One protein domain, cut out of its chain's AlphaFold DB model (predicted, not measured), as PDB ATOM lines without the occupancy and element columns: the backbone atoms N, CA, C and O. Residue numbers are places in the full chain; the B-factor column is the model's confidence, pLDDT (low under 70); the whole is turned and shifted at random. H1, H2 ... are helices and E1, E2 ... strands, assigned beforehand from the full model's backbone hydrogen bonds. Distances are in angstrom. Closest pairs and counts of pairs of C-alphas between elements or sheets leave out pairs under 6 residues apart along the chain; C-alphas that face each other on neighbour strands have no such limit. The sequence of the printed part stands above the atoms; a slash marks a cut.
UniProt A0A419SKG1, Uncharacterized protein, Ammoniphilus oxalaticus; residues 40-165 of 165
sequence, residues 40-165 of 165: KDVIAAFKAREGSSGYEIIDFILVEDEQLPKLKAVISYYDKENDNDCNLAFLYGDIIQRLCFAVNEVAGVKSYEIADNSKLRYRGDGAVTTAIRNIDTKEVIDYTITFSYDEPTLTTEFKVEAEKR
ATOM      1  N   LYS A  40       7.436 -37.501  41.844       82.25
ATOM      2  CA  LYS A  40       7.666 -38.766  41.143       82.25
ATOM      3  C   LYS A  40       7.021 -38.770  39.756       82.25
ATOM      4  O   LYS A  40       7.656 -39.249  38.821       82.25
ATOM      5  N   ASP A  41       5.819 -38.217  39.629       82.31
ATOM      6  CA  ASP A  41       5.075 -38.169  38.366       82.31
ATOM      7  C   ASP A  41       5.764 -37.245  37.359       82.31
ATOM      8  O   ASP A  41       6.018 -37.637  36.222       82.31
ATOM      9  N   VAL A  42       6.183 -36.063  37.812       81.00
ATOM     10  CA  VAL A  42       6.909 -35.068  37.007       81.00
ATOM     11  C   VAL A  42       8.253 -35.608  36.513       81.00
ATOM     12  O   VAL A  42       8.581 -35.499  35.332       81.00
ATOM     13  N   ILE A  43       9.026 -36.250  37.395       83.38
ATOM     14  CA  ILE A  43      10.308 -36.866  37.023       83.38
ATOM     15  C   ILE A  43      10.095 -38.011  36.028       83.38
ATOM     16  O   ILE A  43      10.884 -38.167  35.095       83.38
ATOM     17  N   ALA A  44       9.051 -38.820  36.222       83.75
ATOM     18  CA  ALA A  44       8.719 -39.897  35.298       83.75
ATOM     19  C   ALA A  44       8.318 -39.343  33.925       83.75
ATOM     20  O   ALA A  44       8.813 -39.844  32.920       83.75
ATOM     21  N   ALA A  45       7.501 -38.287  33.880       83.00
ATOM     22  CA  ALA A  45       7.101 -37.624  32.641       83.00
ATOM     23  C   ALA A  45       8.304 -37.048  31.879       83.00
ATOM     24  O   ALA A  45       8.417 -37.257  30.671       83.00
ATOM     25  N   PHE A  46       9.234 -36.400  32.589       83.69
ATOM     26  CA  PHE A  46      10.482 -35.902  32.009       83.69
ATOM     27  C   PHE A  46      11.334 -37.040  31.428       83.69
ATOM     28  O   PHE A  46      11.667 -37.036  30.245       83.69
ATOM     29  N   LYS A  47      11.611 -38.083  32.218       82.69
ATOM     30  CA  LYS A  47      12.446 -39.218  31.781       82.69
ATOM     31  C   LYS A  47      11.817 -40.061  30.670       82.69
ATOM     32  O   LYS A  47      12.548 -40.608  29.850       82.69
ATOM     33  N   ALA A  48      10.490 -40.201  30.652       80.19
ATOM     34  CA  ALA A  48       9.780 -41.002  29.654       80.19
ATOM     35  C   ALA A  48       9.872 -40.402  28.246       80.19
ATOM     36  O   ALA A  48       9.834 -41.147  27.270       80.19
ATOM     37  N   ARG A  49       9.987 -39.075  28.140       72.88
ATOM     38  CA  ARG A  49      10.065 -38.371  26.854       72.88
ATOM     39  C   ARG A  49      11.487 -38.148  26.379       72.88
ATOM     40  O   ARG A  49      11.747 -38.263  25.189       72.88
ATOM     41  N   GLU A  50      12.389 -37.875  27.312       67.19
ATOM     42  CA  GLU A  50      13.751 -37.453  26.990       67.19
ATOM     43  C   GLU A  50      14.751 -38.621  26.961       67.19
ATOM     44  O   GLU A  50      15.869 -38.483  26.477       67.19
ATOM     45  N   GLY A  51      14.355 -39.801  27.443       64.12
ATOM     46  CA  GLY A  51      15.272 -40.916  27.639       64.12
ATOM     47  C   GLY A  51      16.011 -40.789  28.973       64.12
ATOM     48  O   GLY A  51      16.384 -39.715  29.440       64.12
ATOM     49  N   SER A  52      16.183 -41.916  29.655       59.41
ATOM     50  CA  SER A  52      16.591 -41.945  31.064       59.41
ATOM     51  C   SER A  52      18.097 -41.806  31.309       59.41
ATOM     52  O   SER A  52      18.490 -41.637  32.464       59.41
ATOM     53  N   SER A  53      18.940 -41.900  30.276       67.31
ATOM     54  CA  SER A  53      20.397 -42.022  30.425       67.31
ATOM     55  C   SER A  53      21.172 -40.711  30.276       67.31
ATOM     56  O   SER A  53      22.209 -40.570  30.926       67.31
ATOM     57  N   GLY A  54      20.680 -39.769  29.462       80.12
ATOM     58  CA  GLY A  54      21.399 -38.537  29.100       80.12
ATOM     59  C   GLY A  54      21.292 -37.398  30.115       80.12
ATOM     60  O   GLY A  54      22.122 -36.499  30.111       80.12
ATOM     61  N   TYR A  55      20.321 -37.459  31.032       85.31
ATOM     62  CA  TYR A  55      20.001 -36.338  31.917       85.31
ATOM     63  C   TYR A  55      20.027 -36.723  33.393       85.31
ATOM     64  O   TYR A  55      19.577 -37.803  33.795       85.31
ATOM     65  N   GLU A  56      20.507 -35.808  34.224       88.81
ATOM     66  CA  GLU A  56      20.475 -35.906  35.679       88.81
ATOM     67  C   GLU A  56      19.715 -34.721  36.266       88.81
ATOM     68  O   GLU A  56      20.007 -33.575  35.968       88.81
ATOM     69  N   ILE A  57      18.708 -34.981  37.096       89.50
ATOM     70  CA  ILE A  57      17.903 -33.910  37.692       89.50
ATOM     71  C   ILE A  57      18.652 -33.342  38.894       89.50
ATOM     72  O   ILE A  57      18.915 -34.077  39.846       89.50
ATOM     73  N   ILE A  58      18.931 -32.041  38.854       90.31
ATOM     74  CA  ILE A  58      19.650 -31.300  39.896       90.31
ATOM     75  C   ILE A  58      18.654 -30.765  40.927       90.31
ATOM     76  O   ILE A  58      18.805 -30.984  42.127       90.31
ATOM     77  N   ASP A  59      17.606 -30.091  40.452       91.81
ATOM     78  CA  ASP A  59      16.572 -29.494  41.295       91.81
ATOM     79  C   ASP A  59      15.216 -29.496  40.583       91.81
ATOM     80  O   ASP A  59      15.125 -29.683  39.368       91.81
ATOM     81  N   PHE A  60      14.137 -29.317  41.334       91.06
ATOM     82  CA  PHE A  60      12.793 -29.245  40.777       91.06
ATOM     83  C   PHE A  60      11.859 -28.452  41.692       91.06
ATOM     84  O   PHE A  60      12.002 -28.449  42.915       91.06
ATOM     85  N   ILE A  61      10.841 -27.857  41.089       92.69
ATOM     86  CA  ILE A  61       9.733 -27.211  41.785       92.69
ATOM     87  C   ILE A  61       8.418 -27.661  41.158       92.69
ATOM     88  O   ILE A  61       8.299 -27.732  39.934       92.69
ATOM     89  N   LEU A  62       7.441 -27.982  42.003       91.44
ATOM     90  CA  LEU A  62       6.047 -28.089  41.582       91.44
ATOM     91  C   LEU A  62       5.472 -26.679  41.513       91.44
ATOM     92  O   LEU A  62       5.806 -25.836  42.350       91.44
ATOM     93  N   VAL A  63       4.660 -26.429  40.498       90.06
ATOM     94  CA  VAL A  63       4.081 -25.117  40.239       90.06
ATOM     95  C   VAL A  63       2.573 -25.198  40.410       90.06
ATOM     96  O   VAL A  63       1.914 -26.062  39.842       90.06
ATOM     97  N   GLU A  64       2.053 -24.266  41.197       88.06
ATOM     98  CA  GLU A  64       0.633 -23.958  41.302       88.06
ATOM     99  C   GLU A  64       0.491 -22.479  40.917       88.06
ATOM    100  O   GLU A  64       0.813 -21.592  41.707       88.06
ATOM    101  N   ASP A  65       0.102 -22.218  39.667       86.25
ATOM    102  CA  ASP A  65      -0.104 -20.870  39.127       86.25
ATOM    103  C   ASP A  65      -1.473 -20.792  38.450       86.25
ATOM    104  O   ASP A  65      -1.731 -21.468  37.453       86.25
ATOM    105  N   GLU A  66      -2.359 -19.958  38.996       84.81
ATOM    106  CA  GLU A  66      -3.710 -19.756  38.471       84.81
ATOM    107  C   GLU A  66      -3.709 -19.128  37.069       84.81
ATOM    108  O   GLU A  66      -4.624 -19.390  36.284       84.81
ATOM    109  N   GLN A  67      -2.690 -18.333  36.724       84.88
ATOM    110  CA  GLN A  67      -2.560 -17.728  35.394       84.88
ATOM    111  C   GLN A  67      -2.004 -18.717  34.366       84.88
ATOM    112  O   GLN A  67      -2.298 -18.621  33.170       84.88
ATOM    113  N   LEU A  68      -1.238 -19.705  34.828       85.44
ATOM    114  CA  LEU A  68      -0.658 -20.769  34.015       85.44
ATOM    115  C   LEU A  68      -1.062 -22.146  34.562       85.44
ATOM    116  O   LEU A  68      -0.197 -22.941  34.926       85.44
ATOM    117  N   PRO A  69      -2.361 -22.502  34.542       83.75
ATOM    118  CA  PRO A  69      -2.882 -23.685  35.235       83.75
ATOM    119  C   PRO A  69      -2.368 -25.018  34.674       83.75
ATOM    120  O   PRO A  69      -2.579 -26.076  35.260       83.75
ATOM    121  N   LYS A  70      -1.718 -24.994  33.507       86.44
ATOM    122  CA  LYS A  70      -1.086 -26.168  32.901       86.44
ATOM    123  C   LYS A  70       0.416 -26.242  33.179       86.44
ATOM    124  O   LYS A  70       0.993 -27.286  32.894       86.44
ATOM    125  N   LEU A  71       1.062 -25.203  33.714       87.94
ATOM    126  CA  LEU A  71       2.460 -25.276  34.135       87.94
ATOM    127  C   LEU A  71       2.535 -26.075  35.440       87.94
ATOM    128  O   LEU A  71       2.213 -25.569  36.507       87.94
ATOM    129  N   LYS A  72       2.946 -27.335  35.337       90.06
ATOM    130  CA  LYS A  72       2.934 -28.302  36.444       90.06
ATOM    131  C   LYS A  72       4.220 -28.270  37.256       90.06
ATOM    132  O   LYS A  72       4.211 -28.468  38.469       90.06
ATOM    133  N   ALA A  73       5.349 -28.080  36.580       91.81
ATOM    134  CA  ALA A  73       6.652 -28.118  37.218       91.81
ATOM    135  C   ALA A  73       7.732 -27.433  36.391       91.81
ATOM    136  O   ALA A  73       7.629 -27.318  35.167       91.81
ATOM    137  N   VAL A  74       8.813 -27.069  37.077       91.69
ATOM    138  CA  VAL A  74      10.075 -26.665  36.458       91.69
ATOM    139  C   VAL A  74      11.192 -27.531  37.018       91.69
ATOM    140  O   VAL A  74      11.299 -27.717  38.231       91.69
ATOM    141  N   ILE A  75      12.003 -28.088  36.128       92.31
ATOM    142  CA  ILE A  75      13.102 -28.998  36.448       92.31
ATOM    143  C   ILE A  75      14.404 -28.341  36.019       92.31
ATOM    144  O   ILE A  75      14.522 -27.928  34.871       92.31
ATOM    145  N   SER A  76      15.388 -28.299  36.910       91.62
ATOM    146  CA  SER A  76      16.783 -28.046  36.554       91.62
ATOM    147  C   SER A  76      17.498 -29.377  36.405       91.62
ATOM    148  O   SER A  76      17.334 -30.281  37.233       91.62
ATOM    149  N   TYR A  77      18.260 -29.517  35.330       90.06
ATOM    150  CA  TYR A  77      18.929 -30.767  35.011       90.06
ATOM    151  C   TYR A  77      20.318 -30.539  34.412       90.06
ATOM    152  O   TYR A  77      20.583 -29.535  33.760       90.06
ATOM    153  N   TYR A  78      21.187 -31.511  34.640       88.00
ATOM    154  CA  TYR A  78      22.474 -31.671  33.998       88.00
ATOM    155  C   TYR A  78      22.308 -32.530  32.746       88.00
ATOM    156  O   TYR A  78      21.799 -33.654  32.810       88.00
ATOM    157  N   ASP A  79      22.713 -31.980  31.611       85.88
ATOM    158  CA  ASP A  79      22.845 -32.668  30.337       85.88
ATOM    159  C   ASP A  79      24.252 -33.264  30.242       85.88
ATOM    160  O   ASP A  79      25.246 -32.542  30.143       85.88
ATOM    161  N   LYS A  80      24.327 -34.596  30.288       84.25
ATOM    162  CA  LYS A  80      25.594 -35.336  30.262       84.25
ATOM    163  C   LYS A  80      26.242 -35.344  28.886       84.25
ATOM    164  O   LYS A  80      27.450 -35.536  28.808       84.25
ATOM    165  N   GLU A  81      25.457 -35.204  27.819       81.75
ATOM    166  CA  GLU A  81      25.981 -35.216  26.452       81.75
ATOM    167  C   GLU A  81      26.722 -33.913  26.154       81.75
ATOM    168  O   GLU A  81      27.761 -33.930  25.497       81.75
ATOM    169  N   ASN A  82      26.212 -32.804  26.694       78.62
ATOM    170  CA  ASN A  82      26.762 -31.468  26.483       78.62
ATOM    171  C   ASN A  82      27.598 -30.930  27.659       78.62
ATOM    172  O   ASN A  82      28.105 -29.818  27.552       78.62
ATOM    173  N   ASP A  83      27.745 -31.695  28.751       81.62
ATOM    174  CA  ASP A  83      28.424 -31.283  29.997       81.62
ATOM    175  C   ASP A  83      27.933 -29.917  30.508       81.62
ATOM    176  O   ASP A  83      28.698 -28.972  30.711       81.62
ATOM    177  N   ASN A  84      26.615 -29.790  30.679       83.12
ATOM    178  CA  ASN A  84      25.981 -28.516  31.014       83.12
ATOM    179  C   ASN A  84      24.861 -28.683  32.051       83.12
ATOM    180  O   ASN A  84      23.926 -29.461  31.867       83.12
ATOM    181  N   ASP A  85      24.927 -27.928  33.147       86.62
ATOM    182  CA  ASP A  85      23.941 -27.911  34.240       86.62
ATOM    183  C   ASP A  85      23.001 -26.693  34.210       86.62
ATOM    184  O   ASP A  85      22.004 -26.650  34.936       86.62
ATOM    185  N   CYS A  86      23.252 -25.726  33.330       87.44
ATOM    186  CA  CYS A  86      22.464 -24.512  33.159       87.44
ATOM    187  C   CYS A  86      21.259 -24.745  32.236       87.44
ATOM    188  O   CYS A  86      20.969 -23.948  31.336       87.44
ATOM    189  N   ASN A  87      20.539 -25.841  32.484       87.38
ATOM    190  CA  ASN A  87      19.352 -26.233  31.741       87.38
ATOM    191  C   ASN A  87      18.100 -26.241  32.621       87.38
ATOM    192  O   ASN A  87      18.129 -26.682  33.775       87.38
ATOM    193  N   LEU A  88      16.987 -25.785  32.044       89.81
ATOM    194  CA  LEU A  88      15.645 -25.880  32.613       89.81
ATOM    195  C   LEU A  88      14.691 -26.590  31.661       89.81
ATOM    196  O   LEU A  88      14.751 -26.413  30.446       89.81
ATOM    197  N   ALA A  89      13.761 -27.343  32.236       89.38
ATOM    198  CA  ALA A  89      12.604 -27.886  31.549       89.38
ATOM    199  C   ALA A  89      11.316 -27.427  32.239       89.38
ATOM    200  O   ALA A  89      11.133 -27.646  33.438       89.38
ATOM    201  N   PHE A  90      10.414 -26.824  31.471       89.12
ATOM    202  CA  PHE A  90       9.069 -26.442  31.888       89.12
ATOM    203  C   PHE A  90       8.096 -27.533  31.447       89.12
ATOM    204  O   PHE A  90       7.957 -27.800  30.251       89.12
ATOM    205  N   LEU A  91       7.435 -28.179  32.408       88.94
ATOM    206  CA  LEU A  91       6.416 -29.186  32.131       88.94
ATOM    207  C   LEU A  91       5.062 -28.497  32.087       88.94
ATOM    208  O   LEU A  91       4.502 -28.133  33.121       88.94
ATOM    209  N   TYR A  92       4.544 -28.325  30.879       85.25
ATOM    210  CA  TYR A  92       3.304 -27.618  30.614       85.25
ATOM    211  C   TYR A  92       2.270 -28.571  30.005       85.25
ATOM    212  O   TYR A  92       2.342 -28.920  28.829       85.25
ATOM    213  N   GLY A  93       1.302 -29.017  30.806       81.81
ATOM    214  CA  GLY A  93       0.304 -30.010  30.419       81.81
ATOM    215  C   GLY A  93       0.974 -31.321  30.010       81.81
ATOM    216  O   GLY A  93       1.504 -32.033  30.863       81.81
ATOM    217  N   ASP A  94       0.957 -31.581  28.703       78.19
ATOM    218  CA  ASP A  94       1.605 -32.713  28.043       78.19
ATOM    219  C   ASP A  94       2.733 -32.238  27.116       78.19
ATOM    220  O   ASP A  94       2.974 -32.844  26.076       78.19
ATOM    221  N   ILE A  95       3.405 -31.131  27.418       80.19
ATOM    222  CA  ILE A  95       4.530 -30.587  26.645       80.19
ATOM    223  C   ILE A  95       5.699 -30.353  27.603       80.19
ATOM    224  O   ILE A  95       5.500 -29.988  28.761       80.19
ATOM    225  N   ILE A  96       6.920 -30.581  27.121       83.31
ATOM    226  CA  ILE A  96       8.150 -30.227  27.831       83.31
ATOM    227  C   ILE A  96       8.865 -29.180  26.989       83.31
ATOM    228  O   ILE A  96       9.230 -29.467  25.851       83.31
ATOM    229  N   GLN A  97       9.051 -27.983  27.541       82.69
ATOM    230  CA  GLN A  97       9.849 -26.935  26.910       82.69
ATOM    231  C   GLN A  97      11.199 -26.826  27.594       82.69
ATOM    232  O   GLN A  97      11.262 -26.669  28.811       82.69
ATOM    233  N   ARG A  98      12.275 -26.921  26.812       80.81
ATOM    234  CA  ARG A  98      13.654 -26.932  27.309       80.81
ATOM    235  C   ARG A  98      14.343 -25.614  26.999       80.81
ATOM    236  O   ARG A  98      14.114 -25.022  25.948       80.81
ATOM    237  N   LEU A  99      15.215 -25.196  27.903       82.00
ATOM    238  CA  LEU A  99      16.021 -23.995  27.765       82.00
ATOM    239  C   LEU A  99      17.401 -24.233  28.377       82.00
ATOM    240  O   LEU A  99      17.500 -24.480  29.576       82.00
ATOM    241  N   CYS A 100      18.451 -24.053  27.578       81.06
ATOM    242  CA  CYS A 100      19.772 -23.710  28.098       81.06
ATOM    243  C   CYS A 100      19.816 -22.187  28.283       81.06
ATOM    244  O   CYS A 100      19.584 -21.448  27.324       81.06
ATOM    245  N   PHE A 101      20.043 -21.715  29.509       75.25
ATOM    246  CA  PHE A 101      19.943 -20.285  29.846       75.25
ATOM    247  C   PHE A 101      21.282 -19.633  30.205       75.25
ATOM    248  O   PHE A 101      21.331 -18.419  30.414       75.25
ATOM    249  N   ALA A 102      22.374 -20.402  30.242       71.12
ATOM    250  CA  ALA A 102      23.712 -19.834  30.324       71.12
ATOM    251  C   ALA A 102      24.074 -19.156  28.993       71.12
ATOM    252  O   ALA A 102      24.224 -19.786  27.948       71.12
ATOM    253  N   VAL A 103      24.190 -17.829  29.030       57.12
ATOM    254  CA  VAL A 103      24.552 -17.010  27.869       57.12
ATOM    255  C   VAL A 103      25.999 -17.321  27.452       57.12
ATOM    256  O   VAL A 103      26.901 -17.256  28.284       57.12
ATOM    257  N   ASN A 104      26.225 -17.569  26.156       51.62
ATOM    258  CA  ASN A 104      27.529 -17.818  25.509       51.62
ATOM    259  C   ASN A 104      28.137 -19.225  25.637       51.62
ATOM    260  O   ASN A 104      29.336 -19.375  25.400       51.62
ATOM    261  N   GLU A 105      27.358 -20.263  25.932       52.66
ATOM    262  CA  GLU A 105      27.873 -21.623  25.743       52.66
ATOM    263  C   GLU A 105      27.964 -21.947  24.245       52.66
ATOM    264  O   GLU A 105      26.967 -22.173  23.559       52.66
ATOM    265  N   VAL A 106      29.184 -21.916  23.710       56.31
ATOM    266  CA  VAL A 106      29.500 -22.557  22.429       56.31
ATOM    267  C   VAL A 106      29.599 -24.057  22.696       56.31
ATOM    268  O   VAL A 106      30.092 -24.457  23.751       56.31
ATOM    269  N   ALA A 107      29.141 -24.889  21.756       51.66
ATOM    270  CA  ALA A 107      29.176 -26.345  21.889       51.66
ATOM    271  C   ALA A 107      30.540 -26.839  22.415       51.66
ATOM    272  O   ALA A 107      31.577 -26.600  21.790       51.66
ATOM    273  N   GLY A 108      30.524 -27.517  23.566       54.66
ATOM    274  CA  GLY A 108      31.705 -28.107  24.201       54.66
ATOM    275  C   GLY A 108      32.519 -27.186  25.119       54.66
ATOM    276  O   GLY A 108      33.554 -27.629  25.614       54.66
ATOM    277  N   VAL A 109      32.098 -25.937  25.367       66.38
ATOM    278  CA  VAL A 109      32.770 -25.033  26.320       66.38
ATOM    279  C   VAL A 109      31.813 -24.618  27.434       66.38
ATOM    280  O   VAL A 109      31.036 -23.672  27.289       66.38
ATOM    281  N   LYS A 110      31.937 -25.295  28.578       76.62
ATOM    282  CA  LYS A 110      31.242 -24.940  29.814       76.62
ATOM    283  C   LYS A 110      31.875 -23.689  30.426       76.62
ATOM    284  O   LYS A 110      33.022 -23.724  30.871       76.62
ATOM    285  N   SER A 111      31.143 -22.579  30.427       82.00
ATOM    286  CA  SER A 111      31.612 -21.300  31.006       82.00
ATOM    287  C   SER A 111      30.904 -20.954  32.313       82.00
ATOM    288  O   SER A 111      31.401 -20.148  33.110       82.00
ATOM    289  N   TYR A 112      29.741 -21.565  32.531       85.94
ATOM    290  CA  TYR A 112      28.917 -21.354  33.704       85.94
ATOM    291  C   TYR A 112      28.523 -22.688  34.329       85.94
ATOM    292  O   TYR A 112      28.457 -23.719  33.667       85.94
ATOM    293  N   GLU A 113      28.284 -22.649  35.630       88.44
ATOM    294  CA  GLU A 113      27.709 -23.748  36.396       88.44
ATOM    295  C   GLU A 113      26.565 -23.226  37.268       88.44
ATOM    296  O   GLU A 113      26.538 -22.040  37.610       88.44
ATOM    297  N   ILE A 114      25.631 -24.078  37.684       89.75
ATOM    298  CA  ILE A 114      24.690 -23.708  38.751       89.75
ATOM    299  C   ILE A 114      25.490 -23.369  40.020       89.75
ATOM    300  O   ILE A 114      26.329 -24.146  40.466       89.75
ATOM    301  N   ALA A 115      25.239 -22.199  40.614       89.75
ATOM    302  CA  ALA A 115      25.981 -21.769  41.797       89.75
ATOM    303  C   ALA A 115      25.701 -22.694  42.997       89.75
ATOM    304  O   ALA A 115      24.567 -23.136  43.196       89.75
ATOM    305  N   ASP A 116      26.708 -22.937  43.843       85.12
ATOM    306  CA  ASP A 116      26.546 -23.802  45.019       85.12
ATOM    307  C   ASP A 116      25.370 -23.351  45.894       85.12
ATOM    308  O   ASP A 116      25.260 -22.182  46.270       85.12
ATOM    309  N   ASN A 117      24.512 -24.302  46.272       80.69
ATOM    310  CA  ASN A 117      23.281 -24.075  47.043       80.69
ATOM    311  C   ASN A 117      22.211 -23.222  46.341       80.69
ATOM    312  O   ASN A 117      21.202 -22.890  46.974       80.69
ATOM    313  N   SER A 118      22.389 -22.882  45.062       87.56
ATOM    314  CA  SER A 118      21.307 -22.323  44.261       87.56
ATOM    315  C   SER A 118      20.175 -23.341  44.170       87.56
ATOM    316  O   SER A 118      20.395 -24.524  43.915       87.56
ATOM    317  N   LYS A 119      18.956 -22.867  44.418       89.94
ATOM    318  CA  LYS A 119      17.728 -23.646  44.274       89.94
ATOM    319  C   LYS A 119      16.769 -22.886  43.390       89.94
ATOM    320  O   LYS A 119      16.682 -21.658  43.495       89.94
ATOM    321  N   LEU A 120      16.003 -23.621  42.598       92.50
ATOM    322  CA  LEU A 120      14.899 -23.051  41.851       92.50
ATOM    323  C   LEU A 120      13.885 -22.450  42.818       92.50
ATOM    324  O   LEU A 120      13.491 -23.056  43.817       92.50
ATOM    325  N   ARG A 121      13.449 -21.231  42.513       93.00
ATOM    326  CA  ARG A 121      12.351 -20.583  43.230       93.00
ATOM    327  C   ARG A 121      11.335 -20.070  42.239       93.00
ATOM    328  O   ARG A 121      11.665 -19.230  41.403       93.00
ATOM    329  N   TYR A 122      10.107 -20.544  42.379       91.62
ATOM    330  CA  TYR A 122       8.976 -20.025  41.634       91.62
ATOM    331  C   TYR A 122       8.544 -18.666  42.192       91.62
ATOM    332  O   TYR A 122       8.541 -18.470  43.412       91.62
ATOM    333  N   ARG A 123       8.219 -17.716  41.314       90.75
ATOM    334  CA  ARG A 123       7.821 -16.348  41.683       90.75
ATOM    335  C   ARG A 123       6.403 -15.971  41.248       90.75
ATOM    336  O   ARG A 123       5.988 -14.868  41.585       90.75
ATOM    337  N   GLY A 124       5.674 -16.880  40.598       87.88
ATOM    338  CA  GLY A 124       4.386 -16.588  39.962       87.88
ATOM    339  C   GLY A 124       4.555 -16.153  38.509       87.88
ATOM    340  O   GLY A 124       5.669 -15.831  38.087       87.88
ATOM    341  N   ASP A 125       3.459 -16.171  37.756       87.75
ATOM    342  CA  ASP A 125       3.363 -15.698  36.370       87.75
ATOM    343  C   ASP A 125       4.428 -16.324  35.451       87.75
ATOM    344  O   ASP A 125       5.048 -15.670  34.613       87.75
ATOM    345  N   GLY A 126       4.714 -17.609  35.675       85.25
ATOM    346  CA  GLY A 126       5.720 -18.364  34.920       85.25
ATOM    347  C   GLY A 126       7.181 -17.998  35.209       85.25
ATOM    348  O   GLY A 126       8.078 -18.576  34.592       85.25
ATOM    349  N   ALA A 127       7.451 -17.089  36.149       89.88
ATOM    350  CA  ALA A 127       8.802 -16.666  36.495       89.88
ATOM    351  C   ALA A 127       9.475 -17.605  37.511       89.88
ATOM    352  O   ALA A 127       8.945 -17.915  38.582       89.88
ATOM    353  N   VAL A 128      10.708 -17.998  37.206       91.00
ATOM    354  CA  VAL A 128      11.590 -18.811  38.048       91.00
ATOM    355  C   VAL A 128      12.912 -18.093  38.232       91.00
ATOM    356  O   VAL A 128      13.458 -17.520  37.295       91.00
ATOM    357  N   THR A 129      13.459 -18.143  39.441       90.88
ATOM    358  CA  THR A 129      14.797 -17.616  39.723       90.88
ATOM    359  C   THR A 129      15.765 -18.725  40.104       90.88
ATOM    360  O   THR A 129      15.392 -19.628  40.856       90.88
ATOM    361  N   THR A 130      17.002 -18.609  39.633       91.94
ATOM    362  CA  THR A 130      18.160 -19.434  40.009       91.94
ATOM    363  C   THR A 130      19.427 -18.590  39.882       91.94
ATOM    364  O   THR A 130      19.407 -17.561  39.214       91.94
ATOM    365  N   ALA A 131      20.519 -19.005  40.511       90.06
ATOM    366  CA  ALA A 131      21.829 -18.390  40.368       90.06
ATOM    367  C   ALA A 131      22.790 -19.320  39.621       90.06
ATOM    368  O   ALA A 131      22.835 -20.528  39.879       90.06
ATOM    369  N   ILE A 132      23.593 -18.736  38.736       89.06
ATOM    370  CA  ILE A 132      24.711 -19.408  38.067       89.06
ATOM    371  C   ILE A 132      26.021 -18.755  38.480       89.06
ATOM    372  O   ILE A 132      26.047 -17.612  38.935       89.06
ATOM    373  N   ARG A 133      27.123 -19.468  38.309       88.81
ATOM    374  CA  ARG A 133      28.472 -19.005  38.595       88.81
ATOM    375  C   ARG A 133      29.312 -19.104  37.336       88.81
ATOM    376  O   ARG A 133      29.325 -20.138  36.683       88.81
ATOM    377  N   ASN A 134      30.050 -18.048  37.019       87.44
ATOM    378  CA  ASN A 134      31.096 -18.122  36.010       87.44
ATOM    379  C   ASN A 134      32.278 -18.944  36.554       87.44
ATOM    380  O   ASN A 134      32.811 -18.637  37.625       87.44
ATOM    381  N   ILE A 135      32.689 -19.982  35.828       87.38
ATOM    382  CA  ILE A 135      33.680 -20.954  36.315       87.38
ATOM    383  C   ILE A 135      35.054 -20.305  36.539       87.38
ATOM    384  O   ILE A 135      35.713 -20.626  37.532       87.38
ATOM    385  N   ASP A 136      35.454 -19.359  35.688       88.12
ATOM    386  CA  ASP A 136      36.775 -18.722  35.739       88.12
ATOM    387  C   ASP A 136      36.848 -17.619  36.799       88.12
ATOM    388  O   ASP A 136      37.738 -17.596  37.648       88.12
ATOM    389  N   THR A 137      35.891 -16.693  36.763       89.75
ATOM    390  CA  THR A 137      35.890 -15.486  37.608       89.75
ATOM    391  C   THR A 137      35.267 -15.717  38.980       89.75
ATOM    392  O   THR A 137      35.443 -14.894  39.877       89.75
ATOM    393  N   LYS A 138      34.523 -16.817  39.146       90.50
ATOM    394  CA  LYS A 138      33.698 -17.121  40.325       90.50
ATOM    395  C   LYS A 138      32.597 -16.088  40.606       90.50
ATOM    396  O   LYS A 138      31.969 -16.158  41.662       90.50
ATOM    397  N   GLU A 139      32.321 -15.170  39.674       89.44
ATOM    398  CA  GLU A 139      31.182 -14.250  39.754       89.44
ATOM    399  C   GLU A 139      29.877 -15.053  39.777       89.44
ATOM    400  O   GLU A 139      29.660 -15.917  38.926       89.44
ATOM    401  N   VAL A 140      29.015 -14.766  40.753       89.19
ATOM    402  CA  VAL A 140      27.670 -15.341  40.850       89.19
ATOM    403  C   VAL A 140      26.672 -14.354  40.263       89.19
ATOM    404  O   VAL A 140      26.698 -13.168  40.586       89.19
ATOM    405  N   ILE A 141      25.799 -14.860  39.400       86.00
ATOM    406  CA  ILE A 141      24.810 -14.092  38.658       86.00
ATOM    407  C   ILE A 141      23.430 -14.677  38.933       86.00
ATOM    408  O   ILE A 141      23.184 -15.854  38.661       86.00
ATOM    409  N   ASP A 142      22.518 -13.837  39.414       87.62
ATOM    410  CA  ASP A 142      21.113 -14.197  39.560       87.62
ATOM    411  C   ASP A 142      20.397 -14.096  38.209       87.62
ATOM    412  O   ASP A 142      20.470 -13.081  37.511       87.62
ATOM    413  N   TYR A 143      19.661 -15.143  37.862       83.88
ATOM    414  CA  TYR A 143      18.821 -15.211  36.676       83.88
ATOM    415  C   TYR A 143      17.349 -15.224  37.053       83.88
ATOM    416  O   TYR A 143      16.926 -15.869  38.016       83.88
ATOM    417  N   THR A 144      16.551 -14.526  36.250       87.12
ATOM    418  CA  THR A 144      15.107 -14.763  36.159       87.12
ATOM    419  C   THR A 144      14.797 -15.335  34.798       87.12
ATOM    420  O   THR A 144      15.161 -14.737  33.790       87.12
ATOM    421  N   ILE A 145      14.136 -16.484  34.791       86.50
ATOM    422  CA  ILE A 145      13.651 -17.151  33.598       86.50
ATOM    423  C   ILE A 145      12.128 -17.085  33.632       86.50
ATOM    424  O   ILE A 145      11.527 -17.579  34.583       86.50
ATOM    425  N   THR A 146      11.512 -16.483  32.621       87.56
ATOM    426  CA  THR A 146      10.053 -16.314  32.557       87.56
ATOM    427  C   THR A 146       9.488 -17.135  31.416       87.56
ATOM    428  O   THR A 146       9.901 -16.957  30.274       87.56
ATOM    429  N   PHE A 147       8.552 -18.024  31.735       84.81
ATOM    430  CA  PHE A 147       7.756 -18.776  30.773       84.81
ATOM    431  C   PHE A 147       6.438 -18.042  30.503       84.81
ATOM    432  O   PHE A 147       5.658 -17.825  31.427       84.81
ATOM    433  N   SER A 148       6.166 -17.680  29.251       81.31
ATOM    434  CA  SER A 148       4.924 -17.006  28.847       81.31
ATOM    435  C   SER A 148       4.420 -17.510  27.492       81.31
ATOM    436  O   SER A 148       5.121 -18.245  26.803       81.31
ATOM    437  N   TYR A 149       3.216 -17.111  27.080       70.06
ATOM    438  CA  TYR A 149       2.735 -17.328  25.708       70.06
ATOM    439  C   TYR A 149       3.369 -16.313  24.746       70.06
ATOM    440  O   TYR A 149       3.599 -15.169  25.146       70.06
ATOM    441  N   ASP A 150       3.631 -16.715  23.502       59.28
ATOM    442  CA  ASP A 150       4.098 -15.799  22.445       59.28
ATOM    443  C   ASP A 150       2.957 -14.896  21.935       59.28
ATOM    444  O   ASP A 150       3.169 -13.710  21.687       59.28
ATOM    445  N   GLU A 151       1.721 -15.410  21.890       54.06
ATOM    446  CA  GLU A 151       0.508 -14.629  21.625       54.06
ATOM    447  C   GLU A 151      -0.652 -15.063  22.540       54.06
ATOM    448  O   GLU A 151      -0.842 -16.259  22.776       54.06
ATOM    449  N   PRO A 152      -1.497 -14.131  23.028       49.53
ATOM    450  CA  PRO A 152      -2.589 -14.432  23.964       49.53
ATOM    451  C   PRO A 152      -3.657 -15.390  23.404       49.53
ATOM    452  O   PRO A 152      -4.491 -15.894  24.153       49.53
ATOM    453  N   THR A 153      -3.650 -15.647  22.094       45.66
ATOM    454  CA  THR A 153      -4.598 -16.518  21.388       45.66
ATOM    455  C   THR A 153      -4.075 -17.927  21.110       45.66
ATOM    456  O   THR A 153      -4.874 -18.793  20.749       45.66
ATOM    457  N   LEU A 154      -2.776 -18.193  21.281       45.66
ATOM    458  CA  LEU A 154      -2.155 -19.469  20.916       45.66
ATOM    459  C   LEU A 154      -1.550 -20.146  22.148       45.66
ATOM    460  O   LEU A 154      -0.457 -19.833  22.602       45.66
ATOM    461  N   THR A 155      -2.253 -21.149  22.676       49.81
ATOM    462  CA  THR A 155      -1.846 -21.896  23.881       49.81
ATOM    463  C   THR A 155      -0.688 -22.877  23.655       49.81
ATOM    464  O   THR A 155      -0.445 -23.731  24.507       49.81
ATOM    465  N   THR A 156      -0.054 -22.836  22.484       45.12
ATOM    466  CA  THR A 156       0.980 -23.782  22.036       45.12
ATOM    467  C   THR A 156       2.297 -23.110  21.660       45.12
ATOM    468  O   THR A 156       3.290 -23.815  21.501       45.12
ATOM    469  N   GLU A 157       2.319 -21.781  21.530       52.88
ATOM    470  CA  GLU A 157       3.532 -21.004  21.266       52.88
ATOM    471  C   GLU A 157       3.946 -20.308  22.561       52.88
ATOM    472  O   GLU A 157       3.157 -19.584  23.174       52.88
ATOM    473  N   PHE A 158       5.165 -20.593  23.018       56.00
ATOM    474  CA  PHE A 158       5.666 -20.141  24.308       56.00
ATOM    475  C   PHE A 158       6.986 -19.413  24.131       56.00
ATOM    476  O   PHE A 158       7.876 -19.889  23.424       56.00
ATOM    477  N   LYS A 159       7.133 -18.318  24.867       64.31
ATOM    478  CA  LYS A 159       8.375 -17.578  24.991       64.31
ATOM    479  C   LYS A 159       9.050 -17.936  26.299       64.31
ATOM    480  O   LYS A 159       8.400 -18.012  27.343       64.31
ATOM    481  N   VAL A 160      10.366 -18.105  26.243       57.56
ATOM    482  CA  VAL A 160      11.179 -18.189  27.450       57.56
ATOM    483  C   VAL A 160      12.268 -17.128  27.400       57.56
ATOM    484  O   VAL A 160      13.110 -17.130  26.506       57.56
ATOM    485  N   GLU A 161      12.223 -16.197  28.349       64.62
ATOM    486  CA  GLU A 161      13.190 -15.103  28.466       64.62
ATOM    487  C   GLU A 161      14.067 -15.308  29.695       64.62
ATOM    488  O   GLU A 161      13.551 -15.598  30.772       64.62
ATOM    489  N   ALA A 162      15.377 -15.121  29.542       60.25
ATOM    490  CA  ALA A 162      16.339 -15.149  30.635       60.25
ATOM    491  C   ALA A 162      16.963 -13.755  30.808       60.25
ATOM    492  O   ALA A 162      17.554 -13.217  29.871       60.25
ATOM    493  N   GLU A 163      16.849 -13.174  32.003       67.44
ATOM    494  CA  GLU A 163      17.413 -11.862  32.337       67.44
ATOM    495  C   GLU A 163      18.431 -11.978  33.483       67.44
ATOM    496  O   GLU A 163      18.115 -12.506  34.556       67.44
ATOM    497  N   LYS A 164      19.647 -11.458  33.247       70.88
ATOM    498  CA  LYS A 164      20.685 -11.250  34.270       70.88
ATOM    499  C   LYS A 164      20.252 -10.108  35.195       70.88
ATOM    500  O   LYS A 164      19.999  -9.005  34.708       70.88
ATOM    501  N   ARG A 165      20.203 -10.365  36.504       58.31
ATOM    502  CA  ARG A 165      19.947  -9.345  37.534       58.31
ATOM    503  C   ARG A 165      21.218  -8.663  38.034       58.31
ATOM    504  O   ARG A 165      22.295  -9.301  38.010       58.31
TER     505      ARG A 165
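This is residues 40 to 165 of the 165 residues of an uncharacterized protein of Ammoniphilus oxalaticus (UniProt A0A419SKG1). Two strongly twisted strand sheets lie face to face as a sandwich, the five-stranded sheet of E5 to E9 on one side and the four-stranded sheet of E1 to E4 on the other. The one helix, H1, packs over part of the smaller sheet's far face, with its residues 42 to 50, and leaves the rest of that face bare. The printed part has 126 residues, with one named helix followed by nine named strands, E1 to E9. The smaller sheet has the order E1, E2, E3, E4; the larger one is branched, and the neighbours in both are antiparallel. The class is mostly strand, and the whole is compact, with a radius of gyration of the C-alphas of 14.3 A and spans of 43 by 33 by 25 A.

In the branched sheet, E7, residues 127 to 134, has E5, residues 112 to 114, and E6, residues 121 to 124, on one side. E8, residues 140 to 149, is on the other side of E7, and E9, residues 158 to 164, is the next neighbour of E8. Backbone pairs within hydrogen-bond range are N 113 and O 133, 2.9 A, for E5 and E7; N 123 and O 127, 2.8 A, for E6 and E7; N 128 and O 145, 2.8 A, for E7 and E8; and N 146 and O 161, 2.9 A, for E8 and E9. E6 to E9 form a meander, each strand the antiparallel neighbour of the one before. So do E1, residues 55 to 62, E2, residues 71 to 79, E3, residues 84 to 92, and E4, residues 95 to 100, with N 56 and O 78 at 2.9 A, N 75 and O 89 at 2.9 A, and N 90 and O 97 at 2.8 A. The facing parts of the two sheets are 10.0 A centre to centre, with their strands at 29 degrees; the closest C-alphas of E3 and E5 are those of Asp 85 and Glu 113, 6.0 A apart. H1, residues 40 to 50, is on the sheet E1 to E4 at a height over the sheet of 7.5 A, making two layers, a helix on one face of a sheet. The closest C-alphas of H1 and E2 are those of Val 42 and Ala 73, 7.0 A apart. In H1 every O i to N i+4 pair is within hydrogen-bond range.

H1 begins at C-alpha 40 (7.666, -38.766, 41.143) and is 15.5 A long. E1, 18.9 A long, bends by 70 degrees at residue 58. E2 is 22.0 A, E3 22.7 A, E4 16.8 A, E5 7.0 A, E6 9.5 A and E7 22.3 A long. E8 is 29.2 A and E9 20.1 A, ending at C-alpha 164 (20.685, -11.250, 34.270).

The C-alphas of Asp 136 and Thr 153, the two farthest apart, are 43.8 A apart. The printed part has no cut. The link E4 to E5, 11 residues, is long. Mean pLDDT of the printed part is 79.9; residues 50 to 53, 103 to 109, 150 to 163 and 165 are under 70.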